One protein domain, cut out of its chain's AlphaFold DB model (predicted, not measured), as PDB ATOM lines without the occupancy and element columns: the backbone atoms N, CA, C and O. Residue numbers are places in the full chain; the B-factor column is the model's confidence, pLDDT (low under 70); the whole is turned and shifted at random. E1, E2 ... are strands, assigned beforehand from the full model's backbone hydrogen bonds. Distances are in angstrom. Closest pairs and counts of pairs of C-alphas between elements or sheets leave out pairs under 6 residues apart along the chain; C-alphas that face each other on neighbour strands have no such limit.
ATOM      1  N   PHE A   4      27.413 -34.697  26.896       84.56
ATOM      2  CA  PHE A   4      26.899 -33.500  27.562       84.56
ATOM      3  C   PHE A   4      27.154 -32.246  26.733       84.56
ATOM      4  O   PHE A   4      26.270 -31.408  26.562       84.56
ATOM      5  N   SER A   5      28.364 -32.152  26.187       85.81
ATOM      6  CA  SER A   5      28.817 -30.993  25.440       85.81
ATOM      7  C   SER A   5      29.763 -31.369  24.302       85.81
ATOM      8  O   SER A   5      30.462 -32.389  24.358       85.81
ATOM      9  N   TYR A   6      29.794 -30.517  23.278       88.88
ATOM     10  CA  TYR A   6      30.798 -30.539  22.216       88.88
ATOM     11  C   TYR A   6      31.755 -29.362  22.351       88.88
ATOM     12  O   TYR A   6      31.331 -28.231  22.586       88.88
ATOM     13  N   TYR A   7      33.028 -29.637  22.087       87.00
ATOM     14  CA  TYR A   7      34.084 -28.648  21.915       87.00
ATOM     15  C   TYR A   7      34.535 -28.666  20.458       87.00
ATOM     16  O   TYR A   7      34.734 -29.743  19.887       87.00
ATOM     17  N   LYS A   8      34.701 -27.498  19.839       91.44
ATOM     18  CA  LYS A   8      35.208 -27.387  18.467       91.44
ATOM     19  C   LYS A   8      36.218 -26.257  18.361       91.44
ATOM     20  O   LYS A   8      35.983 -25.184  18.906       91.44
ATOM     21  N   VAL A   9      37.285 -26.473  17.595       91.94
ATOM     22  CA  VAL A   9      38.133 -25.386  17.087       91.94
ATOM     23  C   VAL A   9      37.840 -25.176  15.611       91.94
ATOM     24  O   VAL A   9      37.786 -26.140  14.846       91.94
ATOM     25  N   LEU A  10      37.648 -23.920  15.220       95.12
ATOM     26  CA  LEU A  10      37.374 -23.512  13.852       95.12
ATOM     27  C   LEU A  10      38.443 -22.548  13.332       95.12
ATOM     28  O   LEU A  10      38.948 -21.705  14.075       95.12
ATOM     29  N   ASP A  11      38.742 -22.641  12.038       94.44
ATOM     30  CA  ASP A  11      39.569 -21.661  11.333       94.44
ATOM     31  C   ASP A  11      38.784 -20.379  10.974       94.44
ATOM     32  O   ASP A  11      37.575 -20.252  11.199       94.44
ATOM     33  N   SER A  12      39.471 -19.412  10.361       93.38
ATOM     34  CA  SER A  12      38.866 -18.155   9.894       93.38
ATOM     35  C   SER A  12      37.799 -18.338   8.806       93.38
ATOM     36  O   SER A  12      36.971 -17.450   8.603       93.38
ATOM     37  N   LYS A  13      37.787 -19.487   8.125       95.94
ATOM     38  CA  LYS A  13      36.795 -19.880   7.117       95.94
ATOM     39  C   LYS A  13      35.665 -20.729   7.711       95.94
ATOM     40  O   LYS A  13      34.814 -21.198   6.961       95.94
ATOM     41  N   LYS A  14      35.626 -20.892   9.040       93.38
ATOM     42  CA  LYS A  14      34.663 -21.717   9.784       93.38
ATOM     43  C   LYS A  14      34.756 -23.217   9.479       93.38
ATOM     44  O   LYS A  14      33.806 -23.952   9.745       93.38
ATOM     45  N   HIS A  15      35.895 -23.698   8.986       96.06
ATOM     46  CA  HIS A  15      36.164 -25.131   8.937       96.06
ATOM     47  C   HIS A  15      36.521 -25.646  10.325       96.06
ATOM     48  O   HIS A  15      37.290 -25.019  11.047       96.06
ATOM     49  N   VAL A  16      35.983 -26.810  10.676       95.12
ATOM     50  CA  VAL A  16      36.287 -27.484  11.939       95.12
ATOM     51  C   VAL A  16      37.646 -28.172  11.823       95.12
ATOM     52  O   VAL A  16      37.829 -29.017  10.949       95.12
ATOM     53  N   LEU A  17      38.579 -27.813  12.703       93.56
ATOM     54  CA  LEU A  17      39.938 -28.363  12.741       93.56
ATOM     55  C   LEU A  17      40.136 -29.393  13.854       93.56
ATOM     56  O   LEU A  17      40.911 -30.326  13.693       93.56
ATOM     57  N   ALA A  18      39.426 -29.231  14.970       90.06
ATOM     58  CA  ALA A  18      39.462 -30.159  16.095       90.06
ATOM     59  C   ALA A  18      38.063 -30.303  16.695       90.06
ATOM     60  O   ALA A  18      37.300 -29.332  16.750       90.06
ATOM     61  N   VAL A  19      37.734 -31.514  17.150       89.88
ATOM     62  CA  VAL A  19      36.485 -31.825  17.851       89.88
ATOM     63  C   VAL A  19      36.801 -32.624  19.099       89.88
ATOM     64  O   VAL A  19      37.579 -33.573  19.070       89.88
ATOM     65  N   GLY A  20      36.138 -32.260  20.182       84.56
ATOM     66  CA  GLY A  20      36.157 -32.969  21.445       84.56
ATOM     67  C   GLY A  20      34.741 -33.040  21.981       84.56
ATOM     68  O   GLY A  20      33.836 -32.341  21.518       84.56
ATOM     69  N   HIS A  21      34.536 -33.902  22.960       80.69
ATOM     70  CA  HIS A  21      33.255 -33.995  23.631       80.69
ATOM     71  C   HIS A  21      33.467 -34.345  25.088       80.69
ATOM     72  O   HIS A  21      34.365 -35.111  25.438       80.69
ATOM     73  N   LYS A  22      32.590 -33.821  25.933       75.00
ATOM     74  CA  LYS A  22      32.441 -34.323  27.288       75.00
ATOM     75  C   LYS A  22      31.479 -35.494  27.228       75.00
ATOM     76  O   LYS A  22      30.263 -35.309  27.102       75.00
ATOM     77  N   ALA A  23      32.011 -36.708  27.339       67.44
ATOM     78  CA  ALA A  23      31.188 -37.812  27.807       67.44
ATOM     79  C   ALA A  23      30.687 -37.413  29.200       67.44
ATOM     80  O   ALA A  23      31.499 -37.028  30.050       67.44
ATOM     81  N   ASP A  67      40.235 -35.487  34.845       63.00
ATOM     82  CA  ASP A  67      40.663 -36.264  33.688       63.00
ATOM     83  C   ASP A  67      39.580 -36.381  32.599       63.00
ATOM     84  O   ASP A  67      38.372 -36.414  32.862       63.00
ATOM     85  N   CYS A  68      40.044 -36.504  31.352       65.44
ATOM     86  CA  CYS A  68      39.244 -36.718  30.142       65.44
ATOM     87  C   CYS A  68      38.305 -35.556  29.771       65.44
ATOM     88  O   CYS A  68      37.257 -35.771  29.156       65.44
ATOM     89  N   GLN A  69      38.669 -34.324  30.132       66.69
ATOM     90  CA  GLN A  69      37.881 -33.118  29.853       66.69
ATOM     91  C   GLN A  69      38.668 -32.098  29.044       66.69
ATOM     92  O   GLN A  69      38.597 -30.906  29.314       66.69
ATOM     93  N   TRP A  70      39.434 -32.562  28.060       73.62
ATOM     94  CA  TRP A  70      40.235 -31.692  27.213       73.62
ATOM     95  C   TRP A  70      39.927 -31.886  25.731       73.62
ATOM     96  O   TRP A  70      39.575 -32.976  25.275       73.62
ATOM     97  N   LEU A  71      40.085 -30.807  24.969       79.06
ATOM     98  CA  LEU A  71      40.143 -30.846  23.513       79.06
ATOM     99  C   LEU A  71      41.603 -30.902  23.071       79.06
ATOM    100  O   LEU A  71      42.312 -29.924  23.282       79.06
ATOM    101  N   ASP A  72      42.028 -32.010  22.464       80.62
ATOM    102  CA  ASP A  72      43.376 -32.137  21.899       80.62
ATOM    103  C   ASP A  72      43.558 -31.169  20.721       80.62
ATOM    104  O   ASP A  72      42.773 -31.167  19.768       80.62
ATOM    105  N   ILE A  73      44.582 -30.322  20.819       82.75
ATOM    106  CA  ILE A  73      44.957 -29.340  19.796       82.75
ATOM    107  C   ILE A  73      46.422 -29.476  19.370       82.75
ATOM    108  O   ILE A  73      46.982 -28.545  18.792       82.75
ATOM    109  N   THR A  74      47.048 -30.620  19.655       80.50
ATOM    110  CA  THR A  74      48.476 -30.873  19.406       80.50
ATOM    111  C   THR A  74      48.866 -30.629  17.947       80.50
ATOM    112  O   THR A  74      49.942 -30.099  17.677       80.50
ATOM    113  N   ASP A  75      47.966 -30.945  17.015       82.50
ATOM    114  CA  ASP A  75      48.204 -30.825  15.574       82.50
ATOM    115  C   ASP A  75      47.817 -29.454  14.993       82.50
ATOM    116  O   ASP A  75      47.947 -29.229  13.786       82.50
ATOM    117  N   LEU A  76      47.338 -28.515  15.820       83.94
ATOM    118  CA  LEU A  76      47.027 -27.169  15.351       83.94
ATOM    119  C   LEU A  76      48.308 -26.337  15.227       83.94
ATOM    120  O   LEU A  76      49.026 -26.153  16.214       83.94
ATOM    121  N   PRO A  77      48.596 -25.765  14.043       88.31
ATOM    122  CA  PRO A  77      49.712 -24.851  13.917       88.31
ATOM    123  C   PRO A  77      49.451 -23.565  14.720       88.31
ATOM    124  O   PRO A  77      48.300 -23.224  15.015       88.31
ATOM    125  N   PRO A  78      50.501 -22.798  15.034       88.00
ATOM    126  CA  PRO A  78      50.355 -21.500  15.676       88.00
ATOM    127  C   PRO A  78      49.465 -20.573  14.853       88.00
ATOM    128  O   PRO A  78      49.608 -20.487  13.631       88.00
ATOM    129  N   GLY A  79      48.556 -19.864  15.511       89.25
ATOM    130  CA  GLY A  79      47.584 -19.034  14.818       89.25
ATOM    131  C   GLY A  79      46.401 -18.610  15.675       89.25
ATOM    132  O   GLY A  79      46.349 -18.856  16.879       89.25
ATOM    133  N   LYS A  80      45.450 -17.945  15.015       89.62
ATOM    134  CA  LYS A  80      44.178 -17.522  15.601       89.62
ATOM    135  C   LYS A  80      43.054 -18.415  15.105       89.62
ATOM    136  O   LYS A  80      42.934 -18.647  13.901       89.62
ATOM    137  N   TYR A  81      42.212 -18.834  16.031       90.12
ATOM    138  CA  TYR A  81      41.099 -19.741  15.814       90.12
ATOM    139  C   TYR A  81      39.870 -19.266  16.587       90.12
ATOM    140  O   TYR A  81      39.958 -18.388  17.443       90.12
ATOM    141  N   THR A  82      38.722 -19.874  16.308       90.69
ATOM    142  CA  THR A  82      37.514 -19.718  17.124       90.69
ATOM    143  C   THR A  82      37.253 -21.018  17.883       90.69
ATOM    144  O   THR A  82      37.166 -22.080  17.267       90.69
ATOM    145  N   PHE A  83      37.101 -20.949  19.202       88.81
ATOM    146  CA  PHE A  83      36.665 -22.065  20.036       88.81
ATOM    147  C   PHE A  83      35.156 -21.997  20.271       88.81
ATOM    148  O   PHE A  83      34.618 -20.937  20.586       88.81
ATOM    149  N   HIS A  84      34.469 -23.124  20.100       90.25
ATOM    150  CA  HIS A  84      33.046 -23.273  20.385       90.25
ATOM    151  C   HIS A  84      32.848 -24.342  21.459       90.25
ATOM    152  O   HIS A  84      33.306 -25.475  21.294       90.25
ATOM    153  N   LEU A  85      32.081 -24.006  22.491       87.50
ATOM    154  CA  LEU A  85      31.496 -24.941  23.445       87.50
ATOM    155  C   LEU A  85      29.981 -24.941  23.239       87.50
ATOM    156  O   LEU A  85      29.364 -23.883  23.234       87.50
ATOM    157  N   ILE A  86      29.387 -26.117  23.056       89.38
ATOM    158  CA  ILE A  86      27.937 -26.287  22.911       89.38
ATOM    159  C   ILE A  86      27.452 -27.295  23.949       89.38
ATOM    160  O   ILE A  86      27.936 -28.426  23.972       89.38
ATOM    161  N   LEU A  87      26.492 -26.894  24.775       88.81
ATOM    162  CA  LEU A  87      25.837 -27.695  25.806       88.81
ATOM    163  C   LEU A  87      24.537 -28.296  25.272       88.81
ATOM    164  O   LEU A  87      23.837 -27.659  24.487       88.81
ATOM    165  N   ASN A  88      24.208 -29.517  25.701       89.44
ATOM    166  CA  ASN A  88      23.030 -30.254  25.229       89.44
ATOM    167  C   ASN A  88      22.838 -30.168  23.693       89.44
ATOM    168  O   ASN A  88      21.765 -29.810  23.204       89.44
ATOM    169  N   PRO A  89      23.890 -30.467  22.908       90.06
ATOM    170  CA  PRO A  89      23.927 -30.153  21.478       90.06
ATOM    171  C   PRO A  89      22.913 -30.942  20.643       90.06
ATOM    172  O   PRO A  89      22.536 -30.507  19.560       90.06
ATOM    173  N   ASP A  90      22.494 -32.101  21.147       91.12
ATOM    174  CA  ASP A  90      21.562 -33.009  20.480       91.12
ATOM    175  C   ASP A  90      20.118 -32.834  20.992       91.12
ATOM    176  O   ASP A  90      19.245 -33.635  20.659       91.12
ATOM    177  N   PHE A  91      19.862 -31.807  21.817       92.56
ATOM    178  CA  PHE A  91      18.546 -31.472  22.379       92.56
ATOM    179  C   PHE A  91      17.868 -32.646  23.109       92.56
ATOM    180  O   PHE A  91      16.645 -32.792  23.097       92.56
ATOM    181  N   LEU A  92      18.663 -33.515  23.744       90.69
ATOM    182  CA  LEU A  92      18.164 -34.723  24.414       90.69
ATOM    183  C   LEU A  92      17.418 -34.403  25.710       90.69
ATOM    184  O   LEU A  92      16.603 -35.206  26.163       90.69
ATOM    185  N   VAL A  93      17.714 -33.248  26.309       90.00
ATOM    186  CA  VAL A  93      17.007 -32.721  27.477       90.00
ATOM    187  C   VAL A  93      16.178 -31.502  27.048       90.00
ATOM    188  O   VAL A  93      16.721 -30.595  26.411       90.00
ATOM    189  N   PRO A  94      14.868 -31.461  27.350       94.38
ATOM    190  CA  PRO A  94      14.045 -30.277  27.132       94.38
ATOM    191  C   PRO A  94      14.513 -29.096  27.985       94.38
ATOM    192  O   PRO A  94      14.639 -29.223  29.201       94.38
ATOM    193  N   GLU A  95      14.711 -27.943  27.356       93.50
ATOM    194  CA  GLU A  95      15.040 -26.682  28.028       93.50
ATOM    195  C   GLU A  95      14.034 -25.599  27.625       93.50
ATOM    196  O   GLU A  95      13.384 -25.691  26.583       93.50
ATOM    197  N   VAL A  96      13.883 -24.566  28.459       94.81
ATOM    198  CA  VAL A  96      12.968 -23.440  28.176       94.81
ATOM    199  C   VAL A  96      13.398 -22.692  26.913       94.81
ATOM    200  O   VAL A  96      12.566 -22.239  26.130       94.81
ATOM    201  N   THR A  97      14.705 -22.564  26.721       92.06
ATOM    202  CA  THR A  97      15.328 -22.037  25.514       92.06
ATOM    203  C   THR A  97      16.664 -22.735  25.311       92.06
ATOM    204  O   THR A  97      17.275 -23.176  26.276       92.06
ATOM    205  N   TYR A  98      17.109 -22.801  24.060       91.69
ATOM    206  CA  TYR A  98      18.434 -23.297  23.678       91.69
ATOM    207  C   TYR A  98      19.351 -22.175  23.170       91.69
ATOM    208  O   TYR A  98      20.473 -22.420  22.729       91.69
ATOM    209  N   SER A  99      18.872 -20.926  23.175       91.94
ATOM    210  CA  SER A  99      19.583 -19.775  22.605       91.94
ATOM    211  C   SER A  99      20.876 -19.418  23.343       91.94
ATOM    212  O   SER A  99      21.688 -18.671  22.810       91.94
ATOM    213  N   ASN A 100      21.049 -19.918  24.566       87.19
ATOM    214  CA  ASN A 100      22.188 -19.677  25.451       87.19
ATOM    215  C   ASN A 100      23.051 -20.933  25.672       87.19
ATOM    216  O   ASN A 100      23.922 -20.925  26.535       87.19
ATOM    217  N   ASN A 101      22.844 -21.997  24.896       88.62
ATOM    218  CA  ASN A 101      23.577 -23.254  25.053       88.62
ATOM    219  C   ASN A 101      24.964 -23.243  24.398       88.62
ATOM    220  O   ASN A 101      25.635 -24.273  24.379       88.62
ATOM    221  N   ALA A 102      25.395 -22.125  23.816       88.44
ATOM    222  CA  ALA A 102      26.660 -22.039  23.107       88.44
ATOM    223  C   ALA A 102      27.513 -20.874  23.610       88.44
ATOM    224  O   ALA A 102      27.034 -19.751  23.740       88.44
ATOM    225  N   ILE A 103      28.794 -21.160  23.821       85.38
ATOM    226  CA  ILE A 103      29.846 -20.196  24.133       85.38
ATOM    227  C   ILE A 103      30.817 -20.180  22.950       85.38
ATOM    228  O   ILE A 103      31.207 -21.235  22.437       85.38
ATOM    229  N   VAL A 104      31.190 -18.982  22.505       84.75
ATOM    230  CA  VAL A 104      32.115 -18.757  21.390       84.75
ATOM    231  C   VAL A 104      33.204 -17.805  21.843       84.75
ATOM    232  O   VAL A 104      32.905 -16.747  22.390       84.75
ATOM    233  N   CYS A 105      34.452 -18.170  21.575       81.62
ATOM    234  CA  CYS A 105      35.608 -17.429  22.050       81.62
ATOM    235  C   CYS A 105      36.736 -17.416  21.029       81.62
ATOM    236  O   CYS A 105      36.875 -18.341  20.222       81.62
ATOM    237  N   ASP A 106      37.594 -16.410  21.130       82.94
ATOM    238  CA  ASP A 106      38.852 -16.387  20.397       82.94
ATOM    239  C   ASP A 106      39.860 -17.329  21.057       82.94
ATOM    240  O   ASP A 106      40.020 -17.328  22.275       82.94
ATOM    241  N   LEU A 107      40.540 -18.135  20.241       83.12
ATOM    242  CA  LEU A 107      41.613 -19.030  20.659       83.12
ATOM    243  C   LEU A 107      42.897 -18.631  19.936       83.12
ATOM    244  O   LEU A 107      42.970 -18.652  18.707       83.12
ATOM    245  N   HIS A 108      43.928 -18.313  20.706       83.50
ATOM    246  CA  HIS A 108      45.270 -18.064  20.195       83.50
ATOM    247  C   HIS A 108      46.147 -19.273  20.527       83.50
ATOM    248  O   HIS A 108      46.116 -19.746  21.654       83.50
ATOM    249  N   VAL A 109      46.877 -19.800  19.546       82.75
ATOM    250  CA  VAL A 109      47.821 -20.917  19.708       82.75
ATOM    251  C   VAL A 109      49.213 -20.387  19.394       82.75
ATOM    252  O   VAL A 109      49.476 -19.974  18.265       82.75
ATOM    253  N   ASP A 110      50.106 -20.416  20.381       78.62
ATOM    254  CA  ASP A 110      51.486 -19.935  20.257       78.62
ATOM    255  C   ASP A 110      52.499 -21.091  20.276       78.62
ATOM    256  O   ASP A 110      52.265 -22.125  20.905       78.62
ATOM    257  N   VAL A 111      53.665 -20.906  19.633       65.75
ATOM    258  CA  VAL A 111      54.822 -21.800  19.840       65.75
ATOM    259  C   VAL A 111      55.568 -21.339  21.085       65.75
ATOM    260  O   VAL A 111      56.151 -20.248  21.084       65.75
ATOM    261  N   PRO A 112      55.655 -22.156  22.132       58.12
ATOM    262  CA  PRO A 112      56.470 -21.803  23.274       58.12
ATOM    263  C   PRO A 112      57.954 -21.941  22.919       58.12
ATOM    264  O   PRO A 112      58.427 -22.974  22.436       58.12
ATOM    265  N   ARG A 113      58.736 -20.899  23.213       51.53
ATOM    266  CA  ARG A 113      60.199 -20.993  23.197       51.53
ATOM    267  C   ARG A 113      60.637 -21.881  24.369       51.53
ATOM    268  O   ARG A 113      60.745 -21.410  25.493       51.53
ATOM    269  N   GLY A 114      60.893 -23.164  24.110       46.31
ATOM    270  CA  GLY A 114      61.693 -24.025  24.992       46.31
ATOM    271  C   GLY A 114      60.975 -25.114  25.799       46.31
ATOM    272  O   GLY A 114      61.674 -25.961  26.345       46.31
ATOM    273  N   ARG A 115      59.638 -25.170  25.849       40.69
ATOM    274  CA  ARG A 115      58.838 -26.319  26.343       40.69
ATOM    275  C   ARG A 115      57.434 -26.215  25.761       40.69
ATOM    276  O   ARG A 115      56.868 -25.146  25.886       40.69
ATOM    277  N   ALA A 116      56.887 -27.278  25.171       39.00
ATOM    278  CA  ALA A 116      55.567 -27.331  24.526       39.00
ATOM    279  C   ALA A 116      54.374 -27.059  25.484       39.00
ATOM    280  O   ALA A 116      53.580 -27.947  25.761       39.00
ATOM    281  N   ALA A 117      54.253 -25.851  26.034       41.84
ATOM    282  CA  ALA A 117      53.004 -25.305  26.540       41.84
ATOM    283  C   ALA A 117      52.290 -24.565  25.405       41.84
ATOM    284  O   ALA A 117      52.714 -23.484  24.994       41.84
ATOM    285  N   VAL A 118      51.207 -25.144  24.896       45.91
ATOM    286  CA  VAL A 118      50.240 -24.341  24.155       45.91
ATOM    287  C   VAL A 118      49.575 -23.435  25.199       45.91
ATOM    288  O   VAL A 118      49.227 -23.887  26.290       45.91
ATOM    289  N   HIS A 119      49.450 -22.143  24.927       48.59
ATOM    290  CA  HIS A 119      48.647 -21.243  25.753       48.59
ATOM    291  C   HIS A 119      47.389 -20.930  24.967       48.59
ATOM    292  O   HIS A 119      47.458 -20.165  24.017       48.59
ATOM    293  N   GLY A 120      46.267 -21.538  25.341       49.41
ATOM    294  CA  GLY A 120      44.964 -21.094  24.872       49.41
ATOM    295  C   GLY A 120      44.488 -19.986  25.799       49.41
ATOM    296  O   GLY A 120      44.162 -20.260  26.951       49.41
ATOM    297  N   THR A 121      44.472 -18.744  25.323       51.31
ATOM    298  CA  THR A 121      43.713 -17.688  26.003       51.31
ATOM    299  C   THR A 121      42.288 -17.762  25.493       51.31
ATOM    300  O   THR A 121      42.086 -17.655  24.284       51.31
ATOM    301  N   LEU A 122      41.331 -17.963  26.400       53.56
ATOM    302  CA  LEU A 122      39.909 -17.883  26.097       53.56
ATOM    303  C   LEU A 122      39.354 -16.570  26.648       53.56
ATOM    304  O   LEU A 122      39.479 -16.302  27.844       53.56
ATOM    305  N   GLU A 123      38.719 -15.775  25.795       49.41
ATOM    306  CA  GLU A 123      37.919 -14.626  26.226       49.41
ATOM    307  C   GLU A 123      36.430 -14.985  26.166       49.41
ATOM    308  O   GLU A 123      35.892 -15.246  25.089       49.41
ATOM    309  N   VAL A 124      35.769 -15.007  27.328       48.88
ATOM    310  CA  VAL A 124      34.309 -15.178  27.464       48.88
ATOM    311  C   VAL A 124      33.762 -13.902  28.094       48.88
ATOM    312  O   VAL A 124      34.144 -13.576  29.215       48.88
ATOM    313  N   ASP A 125      32.911 -13.153  27.391       45.44
ATOM    314  CA  ASP A 125      32.239 -11.948  27.917       45.44
ATOM    315  C   ASP A 125      33.178 -10.927  28.608       45.44
ATOM    316  O   ASP A 125      32.823 -10.284  29.594       45.44
ATOM    317  N   GLY A 126      34.409 -10.776  28.101       36.34
ATOM    318  CA  GLY A 126      35.429  -9.868  28.651       36.34
ATOM    319  C   GLY A 126      36.267 -10.443  29.803       36.34
ATOM    320  O   GLY A 126      37.226  -9.803  30.243       36.34
ATOM    321  N   HIS A 127      35.978 -11.662  30.262       37.84
ATOM    322  CA  HIS A 127      36.801 -12.383  31.228       37.84
ATOM    323  C   HIS A 127      37.924 -13.145  30.518       37.84
ATOM    324  O   HIS A 127      37.679 -14.002  29.670       37.84
ATOM    325  N   HIS A 128      39.167 -12.815  30.876       43.16
ATOM    326  CA  HIS A 128      40.366 -13.478  30.371       43.16
ATOM    327  C   HIS A 128      40.633 -14.763  31.160       43.16
ATOM    328  O   HIS A 128      40.963 -14.709  32.347       43.16
ATOM    329  N   PHE A 129      40.558 -15.911  30.491       45.31
ATOM    330  CA  PHE A 129      41.034 -17.180  31.025       45.31
ATOM    331  C   PHE A 129      42.350 -17.544  30.354       45.31
ATOM    332  O   PHE A 129      42.407 -17.860  29.166       45.31
ATOM    333  N   GLN A 130      43.425 -17.477  31.134       40.69
ATOM    334  CA  GLN A 130      44.773 -17.809  30.702       40.69
ATOM    335  C   GLN A 130      45.196 -19.049  31.485       40.69
ATOM    336  O   GLN A 130      45.519 -18.959  32.669       40.69
ATOM    337  N   GLN A 131      45.119 -20.223  30.858       45.31
ATOM    338  CA  GLN A 131      45.481 -21.478  31.512       45.31
ATOM    339  C   GLN A 131      46.648 -22.149  30.778       45.31
ATOM    340  O   GLN A 131      46.641 -22.223  29.546       45.31
ATOM    341  N   PRO A 132      47.670 -22.633  31.507       38.38
ATOM    342  CA  PRO A 132      48.696 -23.468  30.907       38.38
ATOM    343  C   PRO A 132      48.038 -24.775  30.455       38.38
ATOM    344  O   PRO A 132      47.496 -25.508  31.282       38.38
ATOM    345  N   LEU A 133      48.084 -25.072  29.153       48.53
ATOM    346  CA  LEU A 133      47.616 -26.347  28.605       48.53
ATOM    347  C   LEU A 133      48.649 -27.415  28.976       48.53
ATOM    348  O   LEU A 133      49.507 -27.798  28.177       48.53
ATOM    349  N   ALA A 134      48.645 -27.845  30.237       33.66
ATOM    350  CA  ALA A 134      49.413 -29.002  30.646       33.66
ATOM    351  C   ALA A 134      48.850 -30.198  29.867       33.66
ATOM    352  O   ALA A 134      47.706 -30.583  30.069       33.66
ATOM    353  N   THR A 135      49.654 -30.754  28.958       39.06
ATOM    354  CA  THR A 135      49.369 -31.958  28.149       39.06
ATOM    355  C   THR A 135      48.448 -31.805  26.928       39.06
ATOM    356  O   THR A 135      47.751 -32.739  26.554       39.06
ATOM    357  N   GLY A 136      48.521 -30.673  26.220       44.12
ATOM    358  CA  GLY A 136      48.079 -30.625  24.814       44.12
ATOM    359  C   GLY A 136      46.575 -30.462  24.580       44.12
ATOM    360  O   GLY A 136      46.130 -30.604  23.443       44.12
ATOM    361  N   GLY A 137      45.790 -30.103  25.603       47.00
ATOM    362  CA  GLY A 137      44.377 -29.812  25.392       47.00
ATOM    363  C   GLY A 137      43.765 -28.740  26.285       47.00
ATOM    364  O   GLY A 137      44.270 -28.452  27.368       47.00
ATOM    365  N   ILE A 138      42.694 -28.117  25.778       50.22
ATOM    366  CA  ILE A 138      41.937 -27.037  26.441       50.22
ATOM    367  C   ILE A 138      40.945 -27.656  27.422       50.22
ATOM    368  O   ILE A 138      40.122 -28.449  26.960       50.22
ATOM    369  N   PRO A 139      40.983 -27.313  28.725       51.50
ATOM    370  CA  PRO A 139      40.021 -27.834  29.681       51.50
ATOM    371  C   PRO A 139      38.596 -27.389  29.334       51.50
ATOM    372  O   PRO A 139      38.343 -26.264  28.902       51.50
ATOM    373  N   ALA A 140      37.661 -28.306  29.533       48.47
ATOM    374  CA  ALA A 140      36.234 -28.075  29.485       48.47
ATOM    375  C   ALA A 140      35.839 -26.959  30.454       48.47
ATOM    376  O   ALA A 140      36.126 -27.041  31.645       48.47
TER     377      ALA A 140
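AT A GLANCE: This is residues 4 to 23 and 67 to 140 of the 143 residues of the protein "Protein-lysine 6-oxidase" of Fasciola hepatica (UniProt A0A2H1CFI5). A six-stranded antiparallel sheet, twisted and curled into an open half-barrel, has the small strand pair E3 and E8 loosely over its open side between the edge strands E2 and E7. The loop of residues 88 to 101 at one end and the E5 to E6 link at the other make the length. The printed part has 94 residues, with no named helix and eight strands, E1 to E8 along the chain; it is all strand. The large sheet's order is E2, E1, E4, E5, E6, E7. The whole is compact, with a radius of gyration of the C-alphas of 13.8 A, yet elongated, spanning 48 by 27 by 26 A.

IN THESE COORDINATES: E1, residues 4 to 10, begins at C-alpha 4 (26.899, -33.500, 27.562) and is 19.9 A long from first to last C-alpha. E2, residues 16 to 23, is 19.6 A long. After the cut come E3, residues 70 to 72, 6.2 A, and E4, residues 79 to 87, 25.9 A, which begins at C-alpha 79 (47.584, -19.034, 14.818). E5, residues 102 to 109, is 21.5 A long; E6, residues 118 to 124, 18.7 A; E7, residues 127 to 133, 17.9 A. E8, residues 137 to 139, 6.4 A, ends at C-alpha 139 (40.021, -27.834, 29.681).

HOW THE PARTS SIT: From edge to edge of the large sheet the strands' lines turn by 92 degrees and the way across it by 89 degrees. E1 and E2 form a hairpin, with N 7 and O 20 at 2.9 A, within hydrogen-bond range. E1 is also antiparallel to E4, with N 8 and O 84 at 2.9 A. E4 to E7 form a meander, each strand the antiparallel neighbour of the one before. In the hairpin of E4 and E5, N 83 and O 105 are 2.8 A apart. The hairpin of E5 and E6 has no N and O pair within hydrogen-bond range. In that of E6 and E7, N 129 and O 122 are 2.9 A apart. E3 and E8 are antiparallel, with N 71 and O 138 at 3.1 A. The closest C-alphas of E2 and E3 are those of Gly 20 and Leu 71, 5.0 A apart; those of E7 and E8 are Leu 133 and Pro 139, 7.8 A. E2 and E7 are apart.

THE WHOLE: The C-alphas farthest apart are those of Val 96 and Gly 114, 48.8 A. Residues 24 to 66 are not printed; C-alphas 23 and 67 are 11.3 A apart across the cut. The link from E4 to E5 is long, with 14 residues. The mean pLDDT of the printed part is 73.7; residues 23, 67 to 69 and 111 to 140 are under 70.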